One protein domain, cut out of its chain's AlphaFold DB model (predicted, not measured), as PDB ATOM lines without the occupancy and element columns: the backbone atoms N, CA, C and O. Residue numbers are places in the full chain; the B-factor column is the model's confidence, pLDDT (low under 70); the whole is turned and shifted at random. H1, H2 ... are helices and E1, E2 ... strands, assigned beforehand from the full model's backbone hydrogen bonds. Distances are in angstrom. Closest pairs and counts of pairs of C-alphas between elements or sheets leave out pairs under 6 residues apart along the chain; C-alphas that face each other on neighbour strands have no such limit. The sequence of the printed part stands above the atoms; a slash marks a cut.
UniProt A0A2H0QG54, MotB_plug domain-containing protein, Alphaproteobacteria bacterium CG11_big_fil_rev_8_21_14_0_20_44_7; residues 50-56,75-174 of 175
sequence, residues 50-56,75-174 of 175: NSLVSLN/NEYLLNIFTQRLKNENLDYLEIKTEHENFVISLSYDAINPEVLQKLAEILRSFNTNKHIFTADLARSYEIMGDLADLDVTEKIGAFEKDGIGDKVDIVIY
ATOM      1  N   ASN A  50     -10.016  28.305  37.796       43.66
ATOM      2  CA  ASN A  50     -10.818  29.521  37.794       43.66
ATOM      3  C   ASN A  50     -10.739  30.308  36.475       43.66
ATOM      4  O   ASN A  50     -11.750  30.887  36.082       43.66
ATOM      5  N   SER A  51      -9.605  30.301  35.757       48.84
ATOM      6  CA  SER A  51      -9.526  30.902  34.418       48.84
ATOM      7  C   SER A  51     -10.378  30.110  33.427       48.84
ATOM      8  O   SER A  51     -11.166  30.709  32.699       48.84
ATOM      9  N   LEU A  52     -10.355  28.774  33.492       49.25
ATOM     10  CA  LEU A  52     -11.222  27.915  32.676       49.25
ATOM     11  C   LEU A  52     -12.708  28.018  33.049       49.25
ATOM     12  O   LEU A  52     -13.559  28.000  32.167       49.25
ATOM     13  N   VAL A  53     -13.047  28.165  34.332       48.28
ATOM     14  CA  VAL A  53     -14.435  28.368  34.787       48.28
ATOM     15  C   VAL A  53     -14.962  29.744  34.365       48.28
ATOM     16  O   VAL A  53     -16.137  29.862  34.017       48.28
ATOM     17  N   SER A  54     -14.105  30.770  34.305       47.44
ATOM     18  CA  SER A  54     -14.474  32.094  33.779       47.44
ATOM     19  C   SER A  54     -14.732  32.107  32.266       47.44
ATOM     20  O   SER A  54     -15.448  32.976  31.778       47.44
ATOM     21  N   LEU A  55     -14.238  31.104  31.527       50.75
ATOM     22  CA  LEU A  55     -14.520  30.925  30.100       50.75
ATOM     23  C   LEU A  55     -15.917  30.346  29.816       50.75
ATOM     24  O   LEU A  55     -16.221  30.076  28.654       50.75
ATOM     25  N   ASN A  56     -16.743  30.105  30.843       49.69
ATOM     26  CA  ASN A  56     -17.689  28.996  30.781       49.69
ATOM     27  C   ASN A  56     -19.106  29.237  31.315       49.69
ATOM     28  O   ASN A  56     -19.798  28.281  31.666       49.69
ATOM     29  N   ASN A  75      -4.547  17.720  26.395       62.41
ATOM     30  CA  ASN A  75      -4.561  18.844  25.445       62.41
ATOM     31  C   ASN A  75      -5.709  18.729  24.418       62.41
ATOM     32  O   ASN A  75      -6.256  19.723  23.951       62.41
ATOM     33  N   GLU A  76      -6.130  17.501  24.126       64.44
ATOM     34  CA  GLU A  76      -7.276  17.179  23.282       64.44
ATOM     35  C   GLU A  76      -8.627  17.660  23.856       64.44
ATOM     36  O   GLU A  76      -9.488  18.130  23.109       64.44
ATOM     37  N   TYR A  77      -8.822  17.612  25.179       66.50
ATOM     38  CA  TYR A  77     -10.032  18.130  25.828       66.50
ATOM     39  C   TYR A  77     -10.135  19.654  25.706       66.50
ATOM     40  O   TYR A  77     -11.177  20.188  25.319       66.50
ATOM     41  N   LEU A  78      -9.031  20.345  25.978       66.69
ATOM     42  CA  LEU A  78      -8.936  21.796  25.858       66.69
ATOM     43  C   LEU A  78      -9.135  22.238  24.403       66.69
ATOM     44  O   LEU A  78      -9.930  23.141  24.142       66.69
ATOM     45  N   LEU A  79      -8.512  21.540  23.447       71.81
ATOM     46  CA  LEU A  79      -8.709  21.784  22.017       71.81
ATOM     47  C   LEU A  79     -10.192  21.695  21.630       71.81
ATOM     48  O   LEU A  79     -10.692  22.558  20.910       71.81
ATOM     49  N   ASN A  80     -10.912  20.692  22.137       70.62
ATOM     50  CA  ASN A  80     -12.336  20.520  21.856       70.62
ATOM     51  C   ASN A  80     -13.201  21.652  22.431       70.62
ATOM     52  O   ASN A  80     -14.098  22.127  21.731       70.62
ATOM     53  N   ILE A  81     -12.930  22.119  23.655       71.25
ATOM     54  CA  ILE A  81     -13.645  23.266  24.245       71.25
ATOM     55  C   ILE A  81     -13.421  24.524  23.404       71.25
ATOM     56  O   ILE A  81     -14.384  25.187  23.011       71.25
ATOM     57  N   PHE A  82     -12.162  24.832  23.084       71.69
ATOM     58  CA  PHE A  82     -11.826  26.016  22.296       71.69
ATOM     59  C   PHE A  82     -12.423  25.950  20.889       71.69
ATOM     60  O   PHE A  82     -13.023  26.920  20.432       71.69
ATOM     61  N   THR A  83     -12.361  24.789  20.234       71.19
ATOM     62  CA  THR A  83     -12.952  24.592  18.902       71.19
ATOM     63  C   THR A  83     -14.469  24.793  18.918       71.19
ATOM     64  O   THR A  83     -15.024  25.376  17.986       71.19
ATOM     65  N   GLN A  84     -15.169  24.337  19.964       69.44
ATOM     66  CA  GLN A  84     -16.609  24.581  20.101       69.44
ATOM     67  C   GLN A  84     -16.921  26.063  20.314       69.44
ATOM     68  O   GLN A  84     -17.870  26.576  19.720       69.44
ATOM     69  N   ARG A  85     -16.111  26.767  21.108       67.31
ATOM     70  CA  ARG A  85     -16.286  28.202  21.334       67.31
ATOM     71  C   ARG A  85     -16.056  29.023  20.066       67.31
ATOM     72  O   ARG A  85     -16.899  29.853  19.745       67.31
ATOM     73  N   LEU A  86     -14.989  28.744  19.316       71.81
ATOM     74  CA  LEU A  86     -14.734  29.419  18.039       71.81
ATOM     75  C   LEU A  86     -15.907  29.258  17.066       71.81
ATOM     76  O   LEU A  86     -16.316  30.228  16.433       71.81
ATOM     77  N   LYS A  87     -16.491  28.055  16.998       70.75
ATOM     78  CA  LYS A  87     -17.689  27.795  16.185       70.75
ATOM     79  C   LYS A  87     -18.907  28.582  16.668       70.75
ATOM     80  O   LYS A  87     -19.662  29.088  15.845       70.75
ATOM     81  N   ASN A  88     -19.100  28.703  17.981       69.56
ATOM     82  CA  ASN A  88     -20.215  29.465  18.549       69.56
ATOM     83  C   ASN A  88     -20.074  30.978  18.308       69.56
ATOM     84  O   ASN A  88     -21.075  31.660  18.110       69.56
ATOM     85  N   GLU A  89     -18.844  31.493  18.299       68.25
ATOM     86  CA  GLU A  89     -18.536  32.908  18.049       68.25
ATOM     87  C   GLU A  89     -18.336  33.233  16.552       68.25
ATOM     88  O   GLU A  89     -18.055  34.381  16.202       68.25
ATOM     89  N   ASN A  90     -18.531  32.246  15.666       71.31
ATOM     90  CA  ASN A  90     -18.387  32.356  14.209       71.31
ATOM     91  C   ASN A  90     -16.988  32.848  13.773       71.31
ATOM     92  O   ASN A  90     -16.846  33.665  12.861       71.31
ATOM     93  N   LEU A  91     -15.949  32.367  14.461       72.81
ATOM     94  CA  LEU A  91     -14.544  32.726  14.255       72.81
ATOM     95  C   LEU A  91     -13.842  31.726  13.327       72.81
ATOM     96  O   LEU A  91     -12.767  31.222  13.642       72.81
ATOM     97  N   ASP A  92     -14.441  31.442  12.168       72.19
ATOM     98  CA  ASP A  92     -13.944  30.442  11.202       72.19
ATOM     99  C   ASP A  92     -12.558  30.780  10.614       72.19
ATOM    100  O   ASP A  92     -11.919  29.948   9.971       72.19
ATOM    101  N   TYR A  93     -12.086  32.007  10.830       74.62
ATOM    102  CA  TYR A  93     -10.763  32.482  10.430       74.62
ATOM    103  C   TYR A  93      -9.644  32.119  11.423       74.62
ATOM    104  O   TYR A  93      -8.473  32.336  11.103       74.62
ATOM    105  N   LEU A  94      -9.981  31.591  12.608       79.94
ATOM    106  CA  LEU A  94      -9.023  31.081  13.588       79.94
ATOM    107  C   LEU A  94      -8.953  29.557  13.501       79.94
ATOM    108  O   LEU A  94      -9.926  28.844  13.741       79.94
ATOM    109  N   GLU A  95      -7.767  29.049  13.201       82.00
ATOM    110  CA  GLU A  95      -7.467  27.625  13.201       82.00
ATOM    111  C   GLU A  95      -6.708  27.294  14.489       82.00
ATOM    112  O   GLU A  95      -5.593  27.762  14.691       82.00
ATOM    113  N   ILE A  96      -7.298  26.494  15.379       79.94
ATOM    114  CA  ILE A  96      -6.602  26.019  16.581       79.94
ATOM    115  C   ILE A  96      -6.157  24.587  16.343       79.94
ATOM    116  O   ILE A  96      -6.962  23.717  16.010       79.94
ATOM    117  N   LYS A  97      -4.871  24.339  16.558       82.50
ATOM    118  CA  LYS A  97      -4.266  23.011  16.491       82.50
ATOM    119  C   LYS A  97      -3.376  22.784  17.703       82.50
ATOM    120  O   LYS A  97      -2.925  23.721  18.358       82.50
ATOM    121  N   THR A  98      -3.123  21.519  17.999       75.75
ATOM    122  CA  THR A  98      -2.088  21.126  18.953       75.75
ATOM    123  C   THR A  98      -0.873  20.668  18.160       75.75
ATOM    124  O   THR A  98      -0.977  19.798  17.296       75.75
ATOM    125  N   GLU A  99       0.279  21.284  18.410       74.81
ATOM    126  CA  GLU A  99       1.555  20.825  17.864       74.81
ATOM    127  C   GLU A  99       2.426  20.358  19.025       74.81
ATOM    128  O   GLU A  99       2.901  21.157  19.834       74.81
ATOM    129  N   HIS A 100       2.638  19.041  19.090       75.31
ATOM    130  CA  HIS A 100       3.282  18.363  20.215       75.31
ATOM    131  C   HIS A 100       2.518  18.605  21.526       75.31
ATOM    132  O   HIS A 100       1.439  18.051  21.723       75.31
ATOM    133  N   GLU A 101       3.065  19.442  22.404       72.94
ATOM    134  CA  GLU A 101       2.496  19.789  23.708       72.94
ATOM    135  C   GLU A 101       1.966  21.229  23.751       72.94
ATOM    136  O   GLU A 101       1.401  21.637  24.760       72.94
ATOM    137  N   ASN A 102       2.102  21.987  22.657       74.88
ATOM    138  CA  ASN A 102       1.722  23.396  22.604       74.88
ATOM    139  C   ASN A 102       0.391  23.597  21.877       74.88
ATOM    140  O   ASN A 102       0.070  22.895  20.911       74.88
ATOM    141  N   PHE A 103      -0.349  24.619  22.300       78.88
ATOM    142  CA  PHE A 103      -1.508  25.112  21.561       78.88
ATOM    143  C   PHE A 103      -1.051  26.136  20.538       78.88
ATOM    144  O   PHE A 103      -0.345  27.079  20.881       78.88
ATOM    145  N   VAL A 104      -1.464  25.964  19.290       83.88
ATOM    146  CA  VAL A 104      -1.159  26.902  18.213       83.88
ATOM    147  C   VAL A 104      -2.464  27.469  17.691       83.88
ATOM    148  O   VAL A 104      -3.330  26.722  17.232       83.88
ATOM    149  N   ILE A 105      -2.600  28.788  17.780       87.38
ATOM    150  CA  ILE A 105      -3.682  29.548  17.161       87.38
ATOM    151  C   ILE A 105      -3.122  30.144  15.873       87.38
ATOM    152  O   ILE A 105      -2.270  31.028  15.914       87.38
ATOM    153  N   SER A 106      -3.586  29.641  14.739       88.50
ATOM    154  CA  SER A 106      -3.199  30.085  13.408       88.50
ATOM    155  C   SER A 106      -4.272  31.008  12.824       88.50
ATOM    156  O   SER A 106      -5.460  30.689  12.836       88.50
ATOM    157  N   LEU A 107      -3.850  32.146  12.282       88.75
ATOM    158  CA  LEU A 107      -4.703  33.173  11.677       88.75
ATOM    159  C   LEU A 107      -4.121  33.581  10.322       88.75
ATOM    160  O   LEU A 107      -2.919  33.808  10.223       88.75
ATOM    161  N   SER A 108      -4.951  33.708   9.284       86.81
ATOM    162  CA  SER A 108      -4.506  34.291   8.005       86.81
ATOM    163  C   SER A 108      -4.306  35.802   8.133       86.81
ATOM    164  O   SER A 108      -5.131  36.473   8.756       86.81
ATOM    165  N   TYR A 109      -3.261  36.359   7.511       82.88
ATOM    166  CA  TYR A 109      -3.011  37.807   7.541       82.88
ATOM    167  C   TYR A 109      -4.194  38.627   7.030       82.88
ATOM    168  O   TYR A 109      -4.494  39.675   7.591       82.88
ATOM    169  N   ASP A 110      -4.895  38.137   6.009       83.25
ATOM    170  CA  ASP A 110      -6.028  38.849   5.409       83.25
ATOM    171  C   ASP A 110      -7.222  38.971   6.369       83.25
ATOM    172  O   ASP A 110      -8.109  39.802   6.173       83.25
ATOM    173  N   ALA A 111      -7.249  38.146   7.418       83.69
ATOM    174  CA  ALA A 111      -8.261  38.177   8.461       83.69
ATOM    175  C   ALA A 111      -7.856  39.047   9.666       83.69
ATOM    176  O   ALA A 111      -8.668  39.218  10.575       83.69
ATOM    177  N   ILE A 112      -6.645  39.620   9.694       85.81
ATOM    178  CA  ILE A 112      -6.220  40.518  10.774       85.81
ATOM    179  C   ILE A 112      -6.927  41.859  10.611       85.81
ATOM    180  O   ILE A 112      -6.678  42.628   9.685       85.81
ATOM    181  N   ASN A 113      -7.815  42.149  11.552       87.19
ATOM    182  CA  ASN A 113      -8.432  43.453  11.710       87.19
ATOM    183  C   ASN A 113      -8.588  43.757  13.213       87.19
ATOM    184  O   ASN A 113      -8.420  42.853  14.038       87.19
ATOM    185  N   PRO A 114      -8.917  45.003  13.597       86.81
ATOM    186  CA  PRO A 114      -9.025  45.372  15.008       86.81
ATOM    187  C   PRO A 114     -10.030  44.526  15.807       86.81
ATOM    188  O   PRO A 114      -9.787  44.231  16.972       86.81
ATOM    189  N   GLU A 115     -11.134  44.085  15.191       85.62
ATOM    190  CA  GLU A 115     -12.134  43.232  15.852       85.62
ATOM    191  C   GLU A 115     -11.575  41.828  16.135       85.62
ATOM    192  O   GLU A 115     -11.757  41.283  17.225       85.62
ATOM    193  N   VAL A 116     -10.857  41.253  15.169       85.50
ATOM    194  CA  VAL A 116     -10.189  39.952  15.294       85.50
ATOM    195  C   VAL A 116      -9.105  40.007  16.362       85.50
ATOM    196  O   VAL A 116      -9.046  39.117  17.207       85.50
ATOM    197  N   LEU A 117      -8.285  41.060  16.367       85.81
ATOM    198  CA  LEU A 117      -7.247  41.263  17.377       85.81
ATOM    199  C   LEU A 117      -7.844  41.412  18.778       85.81
ATOM    200  O   LEU A 117      -7.305  40.849  19.726       85.81
ATOM    201  N   GLN A 118      -8.989  42.087  18.910       85.94
ATOM    202  CA  GLN A 118      -9.686  42.214  20.188       85.94
ATOM    203  C   GLN A 118     -10.190  40.861  20.710       85.94
ATOM    204  O   GLN A 118      -9.936  40.520  21.866       85.94
ATOM    205  N   LYS A 119     -10.837  40.054  19.864       82.75
ATOM    206  CA  LYS A 119     -11.291  38.703  20.252       82.75
ATOM    207  C   LYS A 119     -10.121  37.773  20.551       82.75
ATOM    208  O   LYS A 119     -10.144  37.021  21.522       82.75
ATOM    209  N   LEU A 120      -9.065  37.855  19.747       83.62
ATOM    210  CA  LEU A 120      -7.832  37.121  19.983       83.62
ATOM    211  C   LEU A 120      -7.208  37.523  21.325       83.62
ATOM    212  O   LEU A 120      -6.816  36.647  22.088       83.62
ATOM    213  N   ALA A 121      -7.172  38.812  21.657       84.19
ATOM    214  CA  ALA A 121      -6.687  39.291  22.945       84.19
ATOM    215  C   ALA A 121      -7.519  38.742  24.114       84.19
ATOM    216  O   ALA A 121      -6.948  38.283  25.101       84.19
ATOM    217  N   GLU A 122      -8.850  38.713  24.004       82.12
ATOM    218  CA  GLU A 122      -9.726  38.099  25.014       82.12
ATOM    219  C   GLU A 122      -9.420  36.611  25.223       82.12
ATOM    220  O   GLU A 122      -9.295  36.157  26.365       82.12
ATOM    221  N   ILE A 123      -9.226  35.867  24.131       77.81
ATOM    222  CA  ILE A 123      -8.816  34.461  24.180       77.81
ATOM    223  C   ILE A 123      -7.443  34.341  24.849       77.81
ATOM    224  O   ILE A 123      -7.286  33.567  25.790       77.81
ATOM    225  N   LEU A 124      -6.455  35.131  24.425       78.75
ATOM    226  CA  LEU A 124      -5.087  35.064  24.938       78.75
ATOM    227  C   LEU A 124      -4.984  35.457  26.418       78.75
ATOM    228  O   LEU A 124      -4.198  34.846  27.142       78.75
ATOM    229  N   ARG A 125      -5.792  36.409  26.897       77.25
ATOM    230  CA  ARG A 125      -5.859  36.792  28.322       77.25
ATOM    231  C   ARG A 125      -6.328  35.653  29.223       77.25
ATOM    232  O   ARG A 125      -5.969  35.620  30.395       77.25
ATOM    233  N   SER A 126      -7.092  34.701  28.688       72.19
ATOM    234  CA  SER A 126      -7.502  33.523  29.456       72.19
ATOM    235  C   SER A 126      -6.349  32.569  29.786       72.19
ATOM    236  O   SER A 126      -6.456  31.759  30.711       72.19
ATOM    237  N   PHE A 127      -5.223  32.707  29.076       70.44
ATOM    238  CA  PHE A 127      -4.009  31.934  29.298       70.44
ATOM    239  C   PHE A 127      -2.990  32.748  30.104       70.44
ATOM    240  O   PHE A 127      -2.437  33.742  29.631       70.44
ATOM    241  N   ASN A 128      -2.651  32.274  31.305       68.31
ATOM    242  CA  ASN A 128      -1.611  32.873  32.155       68.31
ATOM    243  C   ASN A 128      -0.192  32.339  31.846       68.31
ATOM    244  O   ASN A 128       0.678  32.228  32.717       68.31
ATOM    245  N   THR A 129       0.052  31.960  30.599       71.31
ATOM    246  CA  THR A 129       1.299  31.319  30.183       71.31
ATOM    247  C   THR A 129       2.032  32.150  29.136       71.31
ATOM    248  O   THR A 129       1.528  33.189  28.684       71.31
ATOM    249  N   ASN A 130       3.258  31.729  28.808       76.12
ATOM    250  CA  ASN A 130       4.071  32.381  27.789       76.12
ATOM    251  C   ASN A 130       3.476  32.121  26.403       76.12
ATOM    252  O   ASN A 130       3.074  31.003  26.077       76.12
ATOM    253  N   LYS A 131       3.445  33.168  25.585       84.19
ATOM    254  CA  LYS A 131       2.849  33.169  24.250       84.19
ATOM    255  C   LYS A 131       3.919  33.627  23.278       84.19
ATOM    256  O   LYS A 131       4.505  34.686  23.475       84.19
ATOM    257  N   HIS A 132       4.201  32.867  22.238       86.62
ATOM    258  CA  HIS A 132       5.115  33.305  21.192       86.62
ATOM    259  C   HIS A 132       4.350  33.486  19.890       86.62
ATOM    260  O   HIS A 132       3.605  32.604  19.475       86.62
ATOM    261  N   ILE A 133       4.540  34.634  19.258       87.00
ATOM    262  CA  ILE A 133       3.987  34.974  17.957       87.00
ATOM    263  C   ILE A 133       5.048  34.629  16.925       87.00
ATOM    264  O   ILE A 133       6.189  35.080  17.026       87.00
ATOM    265  N   PHE A 134       4.657  33.821  15.953       86.75
ATOM    266  CA  PHE A 134       5.479  33.402  14.838       86.75
ATOM    267  C   PHE A 134       4.849  33.876  13.536       86.75
ATOM    268  O   PHE A 134       3.702  33.549  13.224       86.75
ATOM    269  N   THR A 135       5.619  34.613  12.750       87.25
ATOM    270  CA  THR A 135       5.238  35.059  11.405       87.25
ATOM    271  C   THR A 135       6.364  34.776  10.424       87.25
ATOM    272  O   THR A 135       7.510  34.569  10.812       87.25
ATOM    273  N   ALA A 136       6.046  34.802   9.133       85.62
ATOM    274  CA  ALA A 136       7.045  34.712   8.064       85.62
ATOM    275  C   ALA A 136       7.945  35.960   7.952       85.62
ATOM    276  O   ALA A 136       8.938  35.939   7.240       85.62
ATOM    277  N   ASP A 137       7.568  37.059   8.609       86.31
ATOM    278  CA  ASP A 137       8.312  38.320   8.634       86.31
ATOM    279  C   ASP A 137       8.378  38.831  10.072       86.31
ATOM    280  O   ASP A 137       7.338  39.117  10.675       86.31
ATOM    281  N   LEU A 138       9.590  38.967  10.611       86.88
ATOM    282  CA  LEU A 138       9.824  39.428  11.976       86.88
ATOM    283  C   LEU A 138       9.161  40.782  12.268       86.88
ATOM    284  O   LEU A 138       8.634  40.974  13.365       86.88
ATOM    285  N   ALA A 139       9.153  41.708  11.303       86.44
ATOM    286  CA  ALA A 139       8.552  43.028  11.489       86.44
ATOM    287  C   ALA A 139       7.056  42.917  11.824       86.44
ATOM    288  O   ALA A 139       6.571  43.597  12.727       86.44
ATOM    289  N   ARG A 140       6.355  41.984  11.173       85.06
ATOM    290  CA  ARG A 140       4.936  41.709  11.434       85.06
ATOM    291  C   ARG A 140       4.695  41.057  12.786       85.06
ATOM    292  O   ARG A 140       3.699  41.363  13.430       85.06
ATOM    293  N   SER A 141       5.590  40.176  13.239       86.31
ATOM    294  CA  SER A 141       5.479  39.618  14.594       86.31
ATOM    295  C   SER A 141       5.528  40.725  15.646       86.31
ATOM    296  O   SER A 141       4.756  40.688  16.601       86.31
ATOM    297  N   TYR A 142       6.391  41.728  15.456       87.38
ATOM    298  CA  TYR A 142       6.448  42.890  16.344       87.38
ATOM    299  C   TYR A 142       5.234  43.812  16.218       87.38
ATOM    300  O   TYR A 142       4.792  44.339  17.233       87.38
ATOM    301  N   GLU A 143       4.686  43.994  15.016       88.88
ATOM    302  CA  GLU A 143       3.454  44.763  14.801       88.88
ATOM    303  C   GLU A 143       2.280  44.144  15.570       88.88
ATOM    304  O   GLU A 143       1.686  44.798  16.421       88.88
ATOM    305  N   ILE A 144       2.038  42.844  15.383       87.50
ATOM    306  CA  ILE A 144       0.962  42.119  16.075       87.50
ATOM    307  C   ILE A 144       1.208  42.089  17.585       87.50
ATOM    308  O   ILE A 144       0.272  42.214  18.371       87.50
ATOM    309  N   MET A 145       2.464  41.932  18.013       87.94
ATOM    310  CA  MET A 145       2.823  42.039  19.426       87.94
ATOM    311  C   MET A 145       2.487  43.426  19.985       87.94
ATOM    312  O   MET A 145       1.984  43.506  21.102       87.94
ATOM    313  N   GLY A 146       2.751  44.494  19.228       87.56
ATOM    314  CA  GLY A 146       2.398  45.866  19.588       87.56
ATOM    315  C   GLY A 146       0.890  46.049  19.719       87.56
ATOM    316  O   GLY A 146       0.423  46.488  20.766       87.56
ATOM    317  N   ASP A 147       0.128  45.605  18.721       90.00
ATOM    318  CA  ASP A 147      -1.335  45.686  18.738       90.00
ATOM    319  C   ASP A 147      -1.945  44.903  19.914       90.00
ATOM    320  O   ASP A 147      -2.876  45.359  20.576       90.00
ATOM    321  N   LEU A 148      -1.406  43.719  20.218       87.69
ATOM    322  CA  LEU A 148      -1.836  42.922  21.369       87.69
ATOM    323  C   LEU A 148      -1.409  43.552  22.704       87.69
ATOM    324  O   LEU A 148      -2.143  43.445  23.688       87.69
ATOM    325  N   ALA A 149      -0.260  44.226  22.751       86.50
ATOM    326  CA  ALA A 149       0.191  44.960  23.929       86.50
ATOM    327  C   ALA A 149      -0.696  46.183  24.213       86.50
ATOM    328  O   ALA A 149      -1.049  46.416  25.371       86.50
ATOM    329  N   ASP A 150      -1.129  46.904  23.175       88.31
ATOM    330  CA  ASP A 150      -2.110  47.994  23.287       88.31
ATOM    331  C   ASP A 150      -3.471  47.487  23.797       88.31
ATOM    332  O   ASP A 150      -4.215  48.205  24.471       88.31
ATOM    333  N   LEU A 151      -3.764  46.210  23.546       86.75
ATOM    334  CA  LEU A 151      -4.897  45.471  24.095       86.75
ATOM    335  C   LEU A 151      -4.567  44.774  25.425       86.75
ATOM    336  O   LEU A 151      -5.209  43.785  25.771       86.75
ATOM    337  N   ASP A 152      -3.607  45.262  26.207       83.69
ATOM    338  CA  ASP A 152      -3.287  44.760  27.554       83.69
ATOM    339  C   ASP A 152      -2.925  43.259  27.606       83.69
ATOM    340  O   ASP A 152      -3.074  42.586  28.625       83.69
ATOM    341  N   VAL A 153      -2.443  42.692  26.495       79.25
ATOM    342  CA  VAL A 153      -1.843  41.351  26.460       79.25
ATOM    343  C   VAL A 153      -0.326  41.509  26.560       79.25
ATOM    344  O   VAL A 153       0.423  41.198  25.643       79.25
ATOM    345  N   THR A 154       0.146  42.083  27.663       64.31
ATOM    346  CA  THR A 154       1.545  42.534  27.789       64.31
ATOM    347  C   THR A 154       2.449  41.521  28.485       64.31
ATOM    348  O   THR A 154       3.658  41.491  28.249       64.31
ATOM    349  N   GLU A 155       1.889  40.647  29.320       63.06
ATOM    350  CA  GLU A 155       2.686  39.676  30.056       63.06
ATOM    351  C   GLU A 155       3.009  38.449  29.195       63.06
ATOM    352  O   GLU A 155       2.131  37.683  28.786       63.06
ATOM    353  N   LYS A 156       4.316  38.237  28.998       69.12
ATOM    354  CA  LYS A 156       4.911  37.009  28.456       69.12
ATOM    355  C   LYS A 156       4.656  36.756  26.962       69.12
ATOM    356  O   LYS A 156       4.527  35.597  26.564       69.12
ATOM    357  N   ILE A 157       4.614  37.807  26.137       80.50
ATOM    358  CA  ILE A 157       4.621  37.667  24.673       80.50
ATOM    359  C   ILE A 157       6.046  37.779  24.115       80.50
ATOM    360  O   ILE A 157       6.760  38.729  24.429       80.50
ATOM    361  N   GLY A 158       6.449  36.826  23.274       82.25
ATOM    362  CA  GLY A 158       7.648  36.917  22.432       82.25
ATOM    363  C   GLY A 158       7.291  36.951  20.945       82.25
ATOM    364  O   GLY A 158       6.306  36.342  20.543       82.25
ATOM    365  N   ALA A 159       8.086  37.646  20.135       84.38
ATOM    366  CA  ALA A 159       7.910  37.785  18.688       84.38
ATOM    367  C   ALA A 159       9.077  37.108  17.953       84.38
ATOM    368  O   ALA A 159      10.240  37.386  18.257       84.38
ATOM    369  N   PHE A 160       8.777  36.225  17.000       85.06
ATOM    370  CA  PHE A 160       9.770  35.397  16.322       85.06
ATOM    371  C   PHE A 160       9.469  35.250  14.831       85.06
ATOM    372  O   PHE A 160       8.323  35.142  14.403       85.06
ATOM    373  N   GLU A 161      10.527  35.176  14.035       85.19
ATOM    374  CA  GLU A 161      10.425  34.795  12.631       85.19
ATOM    375  C   GLU A 161      10.398  33.269  12.518       85.19
ATOM    376  O   GLU A 161      11.164  32.566  13.186       85.19
ATOM    377  N   LYS A 162       9.500  32.752  11.685       81.88
ATOM    378  CA  LYS A 162       9.426  31.337  11.335       81.88
ATOM    379  C   LYS A 162       9.956  31.165   9.921       81.88
ATOM    380  O   LYS A 162       9.437  31.781   8.995       81.88
ATOM    381  N   ASP A 163      10.943  30.287   9.763       71.06
ATOM    382  CA  ASP A 163      11.514  29.957   8.459       71.06
ATOM    383  C   ASP A 163      10.415  29.455   7.501       71.06
ATOM    384  O   ASP A 163       9.880  28.353   7.663       71.06
ATOM    385  N   GLY A 164      10.062  30.265   6.499       63.66
ATOM    386  CA  GLY A 164       9.106  29.894   5.454       63.66
ATOM    387  C   GLY A 164       8.355  31.070   4.825       63.66
ATOM    388  O   GLY A 164       8.288  32.164   5.371       63.66
ATOM    389  N   ILE A 165       7.748  30.826   3.660       56.50
ATOM    390  CA  ILE A 165       6.751  31.726   3.069       56.50
ATOM    391  C   ILE A 165       5.409  31.325   3.677       56.50
ATOM    392  O   ILE A 165       4.817  30.327   3.270       56.50
ATOM    393  N   GLY A 166       4.969  32.056   4.694       68.94
ATOM    394  CA  GLY A 166       3.685  31.837   5.349       68.94
ATOM    395  C   GLY A 166       2.836  33.092   5.272       68.94
ATOM    396  O   GLY A 166       3.303  34.167   5.633       68.94
ATOM    397  N   ASP A 167       1.592  32.948   4.828       81.38
ATOM    398  CA  ASP A 167       0.524  33.954   4.858       81.38
ATOM    399  C   ASP A 167      -0.265  33.933   6.183       81.38
ATOM    400  O   ASP A 167      -1.335  34.532   6.301       81.38
ATOM    401  N   LYS A 168       0.271  33.233   7.187       86.25
ATOM    402  CA  LYS A 168      -0.350  33.023   8.489       86.25
ATOM    403  C   LYS A 168       0.515  33.551   9.630       86.25
ATOM    404  O   LYS A 168       1.745  33.546   9.561       86.25
ATOM    405  N   VAL A 169      -0.172  33.945  10.692       87.50
ATOM    406  CA  VAL A 169       0.360  34.188  12.031       87.50
ATOM    407  C   VAL A 169       0.075  32.951  12.861       87.50
ATOM    408  O   VAL A 169      -1.083  32.560  12.985       87.50
ATOM    409  N   ASP A 170       1.109  32.370  13.453       87.94
ATOM    410  CA  ASP A 170       0.985  31.273  14.405       87.94
ATOM    411  C   ASP A 170       1.279  31.804  15.811       87.94
ATOM    412  O   ASP A 170       2.383  32.262  16.094       87.94
ATOM    413  N   ILE A 171       0.312  31.729  16.719       86.62
ATOM    414  CA  ILE A 171       0.496  32.087  18.125       86.62
ATOM    415  C   ILE A 171       0.583  30.805  18.930       86.62
ATOM    416  O   ILE A 171      -0.399  30.081  19.086       86.62
ATOM    417  N   VAL A 172       1.781  30.522  19.426       83.31
ATOM    418  CA  VAL A 172       2.101  29.331  20.201       83.31
ATOM    419  C   VAL A 172       1.979  29.659  21.680       83.31
ATOM    420  O   VAL A 172       2.699  30.504  22.210       83.31
ATOM    421  N   ILE A 173       1.069  28.972  22.349       78.88
ATOM    422  CA  ILE A 173       0.859  29.039  23.786       78.88
ATOM    423  C   ILE A 173       1.589  27.842  24.382       78.88
ATOM    424  O   ILE A 173       1.193  26.689  24.172       78.88
ATOM    425  N   TYR A 174       2.671  28.131  25.101       70.62
ATOM    426  CA  TYR A 174       3.384  27.131  25.887       70.62
ATOM    427  C   TYR A 174       2.603  26.974  27.184       70.62
ATOM    428  O   TYR A 174       2.357  27.997  27.829       70.62
TER     429      TYR A 174
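Overview. This is residues 50 to 56 and 75 to 174 of the 175 residues of the protein "MotB_plug domain-containing protein" of Alphaproteobacteria bacterium CG11_big_fil_rev_8_21_14_0_20_44_7 (UniProt A0A2H0QG54). A strongly twisted wall of five strands has three helices, H2, H3 and H4, over one face, each running along the strands beneath it, while the other face is bare of named helices. H2 covers the E1 edge and H4 the E3 and E4 end, and the short H1 lies off the sheet, apart from the other named elements. The printed part has 107 residues, with four named helices and five named strands in the order H1 H2 E1 E2 H3 E3 H4 E4 E5. The mixed sheet runs E1 E2 E5 E3 E4, and the class is mixed, helices and strands. The whole is compact, with a radius of gyration of the C-alphas of 13.1 A and spans of 36 by 26 by 26 A.

Arrangement. H1, residues 50 to 54, is not on the sheet. H2, residues 75 to 88, is over and along E1, residues 94 to 99, at a height over the sheet of 9.6 A; their closest C-alphas, of Thr 83 and Ile 96, are 6.9 A apart. E1 forms an antiparallel hairpin with E2, residues 102 to 108, with N 97 and O 104 within hydrogen-bond range at 2.9 A. E2 is antiparallel to E5, residues 168 to 173, with N 105 to O 171 at 2.9 A. H3, residues 114 to 125, runs along E2, at a height over the sheet of 10.3 A. E3, residues 131 to 135, is antiparallel to E5, with N 134 to O 170 at 2.8 A. E2, H3 and E3 form a split strand-helix-strand unit, two strands running the same way with E5 between them, its crossover right-handed. H4, residues 138 to 150, is over E3 and E4, residues 157 to 161, at a height over the sheet of 8.6 A; the closest C-alphas of H4 and E4, of Leu 138 and Glu 161, are 4.7 A apart. E3 and E4 are parallel neighbours, with N 160 to O 133 at 2.8 A, and with H4 form a right-handed strand-helix-strand unit. H2, H3 and H4 on the same face make two layers, helices over a sheet. H3 touches H4, about perpendicular at 77 degrees, through residues 117 to 121 and 147 to 148 alone; the closest C-alphas, of Ala 121 and Leu 148, are 6.3 A apart. In the four helices every O i to N i+4 pair is within hydrogen-bond range.

Along the chain. H1 begins at C-alpha 50 (-10.818, 29.521, 37.794). H2 is 20.1 A long, E2 19.3 A, H4 18.5 A and H3 16.2 A. E5 ends at C-alpha 173 (0.859, 29.039, 23.786).

Size, cuts and confidence. The C-alphas farthest apart, of Asn 50 and Ile 165, are 39.0 A apart. Residues 57 to 74 are not printed, with 17.4 A between C-alphas 56 and 75. Of the links printed whole, none is long. The mean pLDDT of the printed part is 77.2, and H1 has a mean of 47.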